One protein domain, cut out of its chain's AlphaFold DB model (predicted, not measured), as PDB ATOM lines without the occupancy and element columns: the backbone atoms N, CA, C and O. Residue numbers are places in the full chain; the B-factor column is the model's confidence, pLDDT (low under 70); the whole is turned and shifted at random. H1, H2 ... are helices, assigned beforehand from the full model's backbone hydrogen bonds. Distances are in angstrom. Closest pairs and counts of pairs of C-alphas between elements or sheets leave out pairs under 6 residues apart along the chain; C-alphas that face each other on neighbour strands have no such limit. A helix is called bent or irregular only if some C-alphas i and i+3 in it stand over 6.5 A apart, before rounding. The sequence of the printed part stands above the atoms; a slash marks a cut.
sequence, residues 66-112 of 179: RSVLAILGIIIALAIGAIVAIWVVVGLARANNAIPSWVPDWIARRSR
ATOM      1  N   ARG A  66     -45.944 -36.433 -30.888       66.44
ATOM      2  CA  ARG A  66     -45.056 -35.763 -29.918       66.44
ATOM      3  C   ARG A  66     -45.805 -35.239 -28.688       66.44
ATOM      4  O   ARG A  66     -45.237 -35.237 -27.597       66.44
ATOM      5  N   SER A  67     -47.080 -34.878 -28.829       66.19
ATOM      6  CA  SER A  67     -47.919 -34.420 -27.712       66.19
ATOM      7  C   SER A  67     -48.398 -35.585 -26.841       66.19
ATOM      8  O   SER A  67     -48.348 -35.505 -25.613       66.19
ATOM      9  N   VAL A  68     -48.790 -36.708 -27.455       78.25
ATOM     10  CA  VAL A  68     -49.270 -37.895 -26.724       78.25
ATOM     11  C   VAL A  68     -48.147 -38.534 -25.903       78.25
ATOM     12  O   VAL A  68     -48.358 -38.847 -24.734       78.25
ATOM     13  N   LEU A  69     -46.935 -38.660 -26.455       81.12
ATOM     14  CA  LEU A  69     -45.783 -39.198 -25.717       81.12
ATOM     15  C   LEU A  69     -45.359 -38.299 -24.547       81.12
ATOM     16  O   LEU A  69     -45.003 -38.810 -23.486       81.12
ATOM     17  N   ALA A  70     -45.448 -36.973 -24.699       84.56
ATOM     18  CA  ALA A  70     -45.173 -36.036 -23.610       84.56
ATOM     19  C   ALA A  70     -46.201 -36.166 -22.471       84.56
ATOM     20  O   ALA A  70     -45.826 -36.238 -21.299       84.56
ATOM     21  N   ILE A  71     -47.492 -36.257 -22.808       88.00
ATOM     22  CA  ILE A  71     -48.576 -36.428 -21.828       88.00
ATOM     23  C   ILE A  71     -48.467 -37.788 -21.126       88.00
ATOM     24  O   ILE A  71     -48.506 -37.849 -19.895       88.00
ATOM     25  N   LEU A  72     -48.271 -38.874 -21.881       90.94
ATOM     26  CA  LEU A  72     -48.071 -40.212 -21.321       90.94
ATOM     27  C   LEU A  72     -46.820 -40.267 -20.436       90.94
ATOM     28  O   LEU A  72     -46.871 -40.856 -19.358       90.94
ATOM     29  N   GLY A  73     -45.734 -39.595 -20.825       91.81
ATOM     30  CA  GLY A  73     -44.520 -39.482 -20.016       91.81
ATOM     31  C   GLY A  73     -44.769 -38.831 -18.651       91.81
ATOM     32  O   GLY A  73     -44.316 -39.353 -17.631       91.81
ATOM     33  N   ILE A  74     -45.546 -37.743 -18.604       94.00
ATOM     34  CA  ILE A  74     -45.926 -37.080 -17.344       94.00
ATOM     35  C   ILE A  74     -46.797 -38.005 -16.485       94.00
ATOM     36  O   ILE A  74     -46.541 -38.151 -15.289       94.00
ATOM     37  N   ILE A  75     -47.800 -38.662 -17.077       95.75
ATOM     38  CA  ILE A  75     -48.696 -39.576 -16.350       95.75
ATOM     39  C   ILE A  75     -47.912 -40.754 -15.760       95.75
ATOM     40  O   ILE A  75     -48.076 -41.066 -14.579       95.75
ATOM     41  N   ILE A  76     -47.031 -41.377 -16.546       95.69
ATOM     42  CA  ILE A  76     -46.183 -42.488 -16.101       95.69
ATOM     43  C   ILE A  76     -45.258 -42.032 -14.965       95.69
ATOM     44  O   ILE A  76     -45.166 -42.717 -13.947       95.69
ATOM     45  N   ALA A  77     -44.629 -40.859 -15.083       95.94
ATOM     46  CA  ALA A  77     -43.765 -40.318 -14.034       95.94
ATOM     47  C   ALA A  77     -44.527 -40.069 -12.719       95.94
ATOM     48  O   ALA A  77     -44.041 -40.435 -11.645       95.94
ATOM     49  N   LEU A  78     -45.738 -39.506 -12.791       97.31
ATOM     50  CA  LEU A  78     -46.595 -39.298 -11.618       97.31
ATOM     51  C   LEU A  78     -47.054 -40.625 -11.000       97.31
ATOM     52  O   LEU A  78     -47.028 -40.772  -9.776       97.31
ATOM     53  N   ALA A  79     -47.427 -41.607 -11.825       97.38
ATOM     54  CA  ALA A  79     -47.840 -42.928 -11.364       97.38
ATOM     55  C   ALA A  79     -46.692 -43.667 -10.663       97.38
ATOM     56  O   ALA A  79     -46.867 -44.158  -9.548       97.38
ATOM     57  N   ILE A  80     -45.501 -43.693 -11.268       96.62
ATOM     58  CA  ILE A  80     -44.303 -44.291 -10.663       96.62
ATOM     59  C   ILE A  80     -43.952 -43.564  -9.362       96.62
ATOM     60  O   ILE A  80     -43.707 -44.222  -8.351       96.62
ATOM     61  N   GLY A  81     -43.992 -42.228  -9.344       96.25
ATOM     62  CA  GLY A  81     -43.747 -41.437  -8.138       96.25
ATOM     63  C   GLY A  81     -44.708 -41.780  -6.995       96.25
ATOM     64  O   GLY A  81     -44.271 -41.995  -5.863       96.25
ATOM     65  N   ALA A  82     -46.005 -41.911  -7.288       97.00
ATOM     66  CA  ALA A  82     -47.009 -42.316  -6.307       97.00
ATOM     67  C   ALA A  82     -46.783 -43.750  -5.805       97.00
ATOM     68  O   ALA A  82     -46.843 -43.995  -4.599       97.00
ATOM     69  N   ILE A  83     -46.472 -44.688  -6.706       96.25
ATOM     70  CA  ILE A  83     -46.167 -46.078  -6.344       96.25
ATOM     71  C   ILE A  83     -44.946 -46.117  -5.420       96.25
ATOM     72  O   ILE A  83     -45.029 -46.693  -4.337       96.25
ATOM     73  N   VAL A  84     -43.843 -45.461  -5.782       96.00
ATOM     74  CA  VAL A  84     -42.628 -45.411  -4.952       96.00
ATOM     75  C   VAL A  84     -42.925 -44.784  -3.588       96.00
ATOM     76  O   VAL A  84     -42.530 -45.347  -2.569       96.00
ATOM     77  N   ALA A  85     -43.679 -43.683  -3.534       95.44
ATOM     78  CA  ALA A  85     -44.070 -43.055  -2.272       95.44
ATOM     79  C   ALA A  85     -44.890 -44.005  -1.381       95.44
ATOM     80  O   ALA A  85     -44.612 -44.122  -0.186       95.44
ATOM     81  N   ILE A  86     -45.853 -44.738  -1.951       94.56
ATOM     82  CA  ILE A  86     -46.640 -45.744  -1.222       94.56
ATOM     83  C   ILE A  86     -45.734 -46.862  -0.699       94.56
ATOM     84  O   ILE A  86     -45.826 -47.222   0.475       94.56
ATOM     85  N   TRP A  87     -44.835 -47.396  -1.527       93.75
ATOM     86  CA  TRP A  87     -43.886 -48.434  -1.116       93.75
ATOM     87  C   TRP A  87     -42.963 -47.963   0.008       93.75
ATOM     88  O   TRP A  87     -42.735 -48.715   0.955       93.75
ATOM     89  N   VAL A  88     -42.488 -46.717  -0.051       94.25
ATOM     90  CA  VAL A  88     -41.675 -46.104   1.007       94.25
ATOM     91  C   VAL A  88     -42.484 -45.966   2.296       94.25
ATOM     92  O   VAL A  88     -42.016 -46.397   3.345       94.25
ATOM     93  N   VAL A  89     -43.715 -45.446   2.242       91.44
ATOM     94  CA  VAL A  89     -44.576 -45.288   3.430       91.44
ATOM     95  C   VAL A  89     -44.928 -46.641   4.051       91.44
ATOM     96  O   VAL A  89     -44.796 -46.819   5.260       91.44
ATOM     97  N   VAL A  90     -45.338 -47.619   3.241       88.56
ATOM     98  CA  VAL A  90     -45.678 -48.969   3.714       88.56
ATOM     99  C   VAL A  90     -44.431 -49.703   4.222       88.56
ATOM    100  O   VAL A  90     -44.497 -50.405   5.231       88.56
ATOM    101  N   GLY A  91     -43.284 -49.535   3.560       84.50
ATOM    102  CA  GLY A  91     -41.995 -50.076   3.993       84.50
ATOM    103  C   GLY A  91     -41.542 -49.492   5.331       84.50
ATOM    104  O   GLY A  91     -41.179 -50.247   6.232       84.50
ATOM    105  N   LEU A  92     -41.653 -48.174   5.505       74.12
ATOM    106  CA  LEU A  92     -41.364 -47.481   6.764       74.12
ATOM    107  C   LEU A  92     -42.339 -47.879   7.879       74.12
ATOM    108  O   LEU A  92     -41.913 -48.097   9.011       74.12
ATOM    109  N   ALA A  93     -43.630 -48.043   7.574       74.69
ATOM    110  CA  ALA A  93     -44.617 -48.533   8.538       74.69
ATOM    111  C   ALA A  93     -44.286 -49.957   9.024       74.69
ATOM    112  O   ALA A  93     -44.395 -50.244  10.218       74.69
ATOM    113  N   ARG A  94     -43.812 -50.830   8.120       68.75
ATOM    114  CA  ARG A  94     -43.316 -52.170   8.473       68.75
ATOM    115  C   ARG A  94     -42.029 -52.119   9.294       68.75
ATOM    116  O   ARG A  94     -41.927 -52.851  10.271       68.75
ATOM    117  N   ALA A  95     -41.075 -51.258   8.937       69.75
ATOM    118  CA  ALA A  95     -39.806 -51.122   9.655       69.75
ATOM    119  C   ALA A  95     -39.990 -50.586  11.087       69.75
ATOM    120  O   ALA A  95     -39.281 -51.003  11.999       69.75
ATOM    121  N   ASN A  96     -40.979 -49.713  11.296       66.94
ATOM    122  CA  ASN A  96     -41.236 -49.081  12.590       66.94
ATOM    123  C   ASN A  96     -42.239 -49.847  13.474       66.94
ATOM    124  O   ASN A  96     -42.652 -49.311  14.501       66.94
ATOM    125  N   ASN A  97     -42.666 -51.065  13.094       62.66
ATOM    126  CA  ASN A  97     -43.746 -51.814  13.768       62.66
ATOM    127  C   ASN A  97     -45.012 -50.966  14.023       62.66
ATOM    128  O   ASN A  97     -45.799 -51.238  14.931       62.66
ATOM    129  N   ALA A  98     -45.226 -49.932  13.210       62.69
ATOM    130  CA  ALA A  98     -46.366 -49.044  13.309       62.69
ATOM    131  C   ALA A  98     -47.483 -49.633  12.450       62.69
ATOM    132  O   ALA A  98     -47.730 -49.183  11.333       62.69
ATOM    133  N   ILE A  99     -48.128 -50.690  12.950       62.72
ATOM    134  CA  ILE A  99     -49.371 -51.183  12.356       62.72
ATOM    135  C   ILE A  99     -50.416 -50.086  12.593       62.72
ATOM    136  O   ILE A  99     -50.715 -49.786  13.752       62.72
ATOM    137  N   PRO A 100     -50.959 -49.450  11.543       65.38
ATOM    138  CA  PRO A 100     -52.001 -48.456  11.730       65.38
ATOM    139  C   PRO A 100     -53.206 -49.097  12.425       65.38
ATOM    140  O   PRO A 100     -53.605 -50.204  12.073       65.38
ATOM    141  N   SER A 101     -53.823 -48.400  13.380       61.78
ATOM    142  CA  SER A 101     -54.952 -48.917  14.173       61.78
ATOM    143  C   SER A 101     -56.199 -49.279  13.351       61.78
ATOM    144  O   SER A 101     -57.104 -49.933  13.862       61.78
ATOM    145  N   TRP A 102     -56.252 -48.870  12.083       64.81
ATOM    146  CA  TRP A 102     -57.310 -49.216  11.133       64.81
ATOM    147  C   TRP A 102     -57.055 -50.527  10.380       64.81
ATOM    148  O   TRP A 102     -57.940 -50.972   9.651       64.81
ATOM    149  N   VAL A 103     -55.884 -51.156  10.538       72.88
ATOM    150  CA  VAL A 103     -55.595 -52.463   9.940       72.88
ATOM    151  C   VAL A 103     -56.256 -53.553  10.785       72.88
ATOM    152  O   VAL A 103     -55.877 -53.749  11.940       72.88
ATOM    153  N   PRO A 104     -57.225 -54.300  10.231       70.00
ATOM    154  CA  PRO A 104     -57.871 -55.375  10.962       70.00
ATOM    155  C   PRO A 104     -56.885 -56.492  11.336       70.00
ATOM    156  O   PRO A 104     -56.027 -56.892  10.548       70.00
ATOM    157  N   ASP A 105     -57.083 -57.066  12.521       63.62
ATOM    158  CA  ASP A 105     -56.219 -58.078  13.152       63.62
ATOM    159  C   ASP A 105     -56.041 -59.368  12.302       63.62
ATOM    160  O   ASP A 105     -55.065 -60.109  12.437       63.62
ATOM    161  N   TRP A 106     -56.949 -59.629  11.351       67.81
ATOM    162  CA  TRP A 106     -56.838 -60.746  10.400       67.81
ATOM    163  C   TRP A 106     -55.743 -60.544   9.335       67.81
ATOM    164  O   TRP A 106     -55.196 -61.529   8.837       67.81
ATOM    165  N   ILE A 107     -55.381 -59.294   9.015       63.66
ATOM    166  CA  ILE A 107     -54.286 -58.960   8.088       63.66
ATOM    167  C   ILE A 107     -52.939 -59.082   8.808       63.66
ATOM    168  O   ILE A 107     -51.994 -59.649   8.259       63.66
ATOM    169  N   ALA A 108     -52.869 -58.634  10.066       59.06
ATOM    170  CA  ALA A 108     -51.665 -58.720  10.896       59.06
ATOM    171  C   ALA A 108     -51.251 -60.173  11.208       59.06
ATOM    172  O   ALA A 108     -50.067 -60.465  11.362       59.06
ATOM    173  N   ARG A 109     -52.208 -61.112  11.257       58.34
ATOM    174  CA  ARG A 109     -51.951 -62.534  11.556       58.34
ATOM    175  C   ARG A 109     -51.667 -63.429  10.344       58.34
ATOM    176  O   ARG A 109     -51.435 -64.624  10.535       58.34
ATOM    177  N   ARG A 110     -51.629 -62.899   9.111       53.50
ATOM    178  CA  ARG A 110     -51.346 -63.706   7.902       53.50
ATOM    179  C   ARG A 110     -49.851 -63.944   7.631       53.50
ATOM    180  O   ARG A 110     -49.512 -64.651   6.690       53.50
ATOM    181  N   SER A 111     -48.951 -63.442   8.476       52.56
ATOM    182  CA  SER A 111     -47.505 -63.697   8.401       52.56
ATOM    183  C   SER A 111     -47.035 -64.774   9.391       52.56
ATOM    184  O   SER A 111     -46.100 -64.563  10.160       52.56
ATOM    185  N   ARG A 112     -47.666 -65.956   9.377       51.75
ATOM    186  CA  ARG A 112     -47.018 -67.192   9.850       51.75
ATOM    187  C   ARG A 112     -46.579 -67.987   8.616       51.75
ATOM    188  O   ARG A 112     -47.449 -68.476   7.896       51.75
TER     189      ARG A 112
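This is residues 66 to 112 of the 179 residues of the protein "Kazal-like domain-containing protein" of Thecamonas trahens ATCC 50062 (UniProt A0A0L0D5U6). One long, straight helix, H1, makes the length of this domain, and from its last end residues 96 to 112 turn off sideways as a hook with the very short helix H2 in it. The two helices do not pack together. The printed part has 47 residues, with two named helices in the order H1, H2 and no named strand, and its class is all helix. It is extended, with a radius of gyration of the C-alphas of 16.6 A, and it spans 50 by 20 by 19 A.

Begin with H1, residues 66 to 95, and look along it: residues 66 to 89 and 91 to 95 stand free. From Ala 95, go over a short link of 9 residues to H2, residues 105 to 108. H1 and H2 are apart, with no C-alpha of the one within 8 A of the other. In H1 you will find every O i to N i+4 pair within hydrogen-bond range. H2 is too short for such a pair, and its 1 pair of O i and N i+3 is not within range.

Find C-alpha 66 at (-45.056, -35.763, -29.918); from there H1 runs 42.8 A to C-alpha 95 at (-39.806, -51.122, 9.655), and it is not bent. H2 begins at C-alpha 105 and ends 5.1 A away at C-alpha 108, at (-51.665, -58.720, 10.896).

The two C-alphas farthest apart are those of Arg 66 and Arg 112, at 50.7 A, and the outline is a rod. The printed part has no cut. Look at the B-factor column: the mean pLDDT of the printed part is 78.6, and it is under 70 in residues 66 to 67, 94 to 102 and 105 to 112.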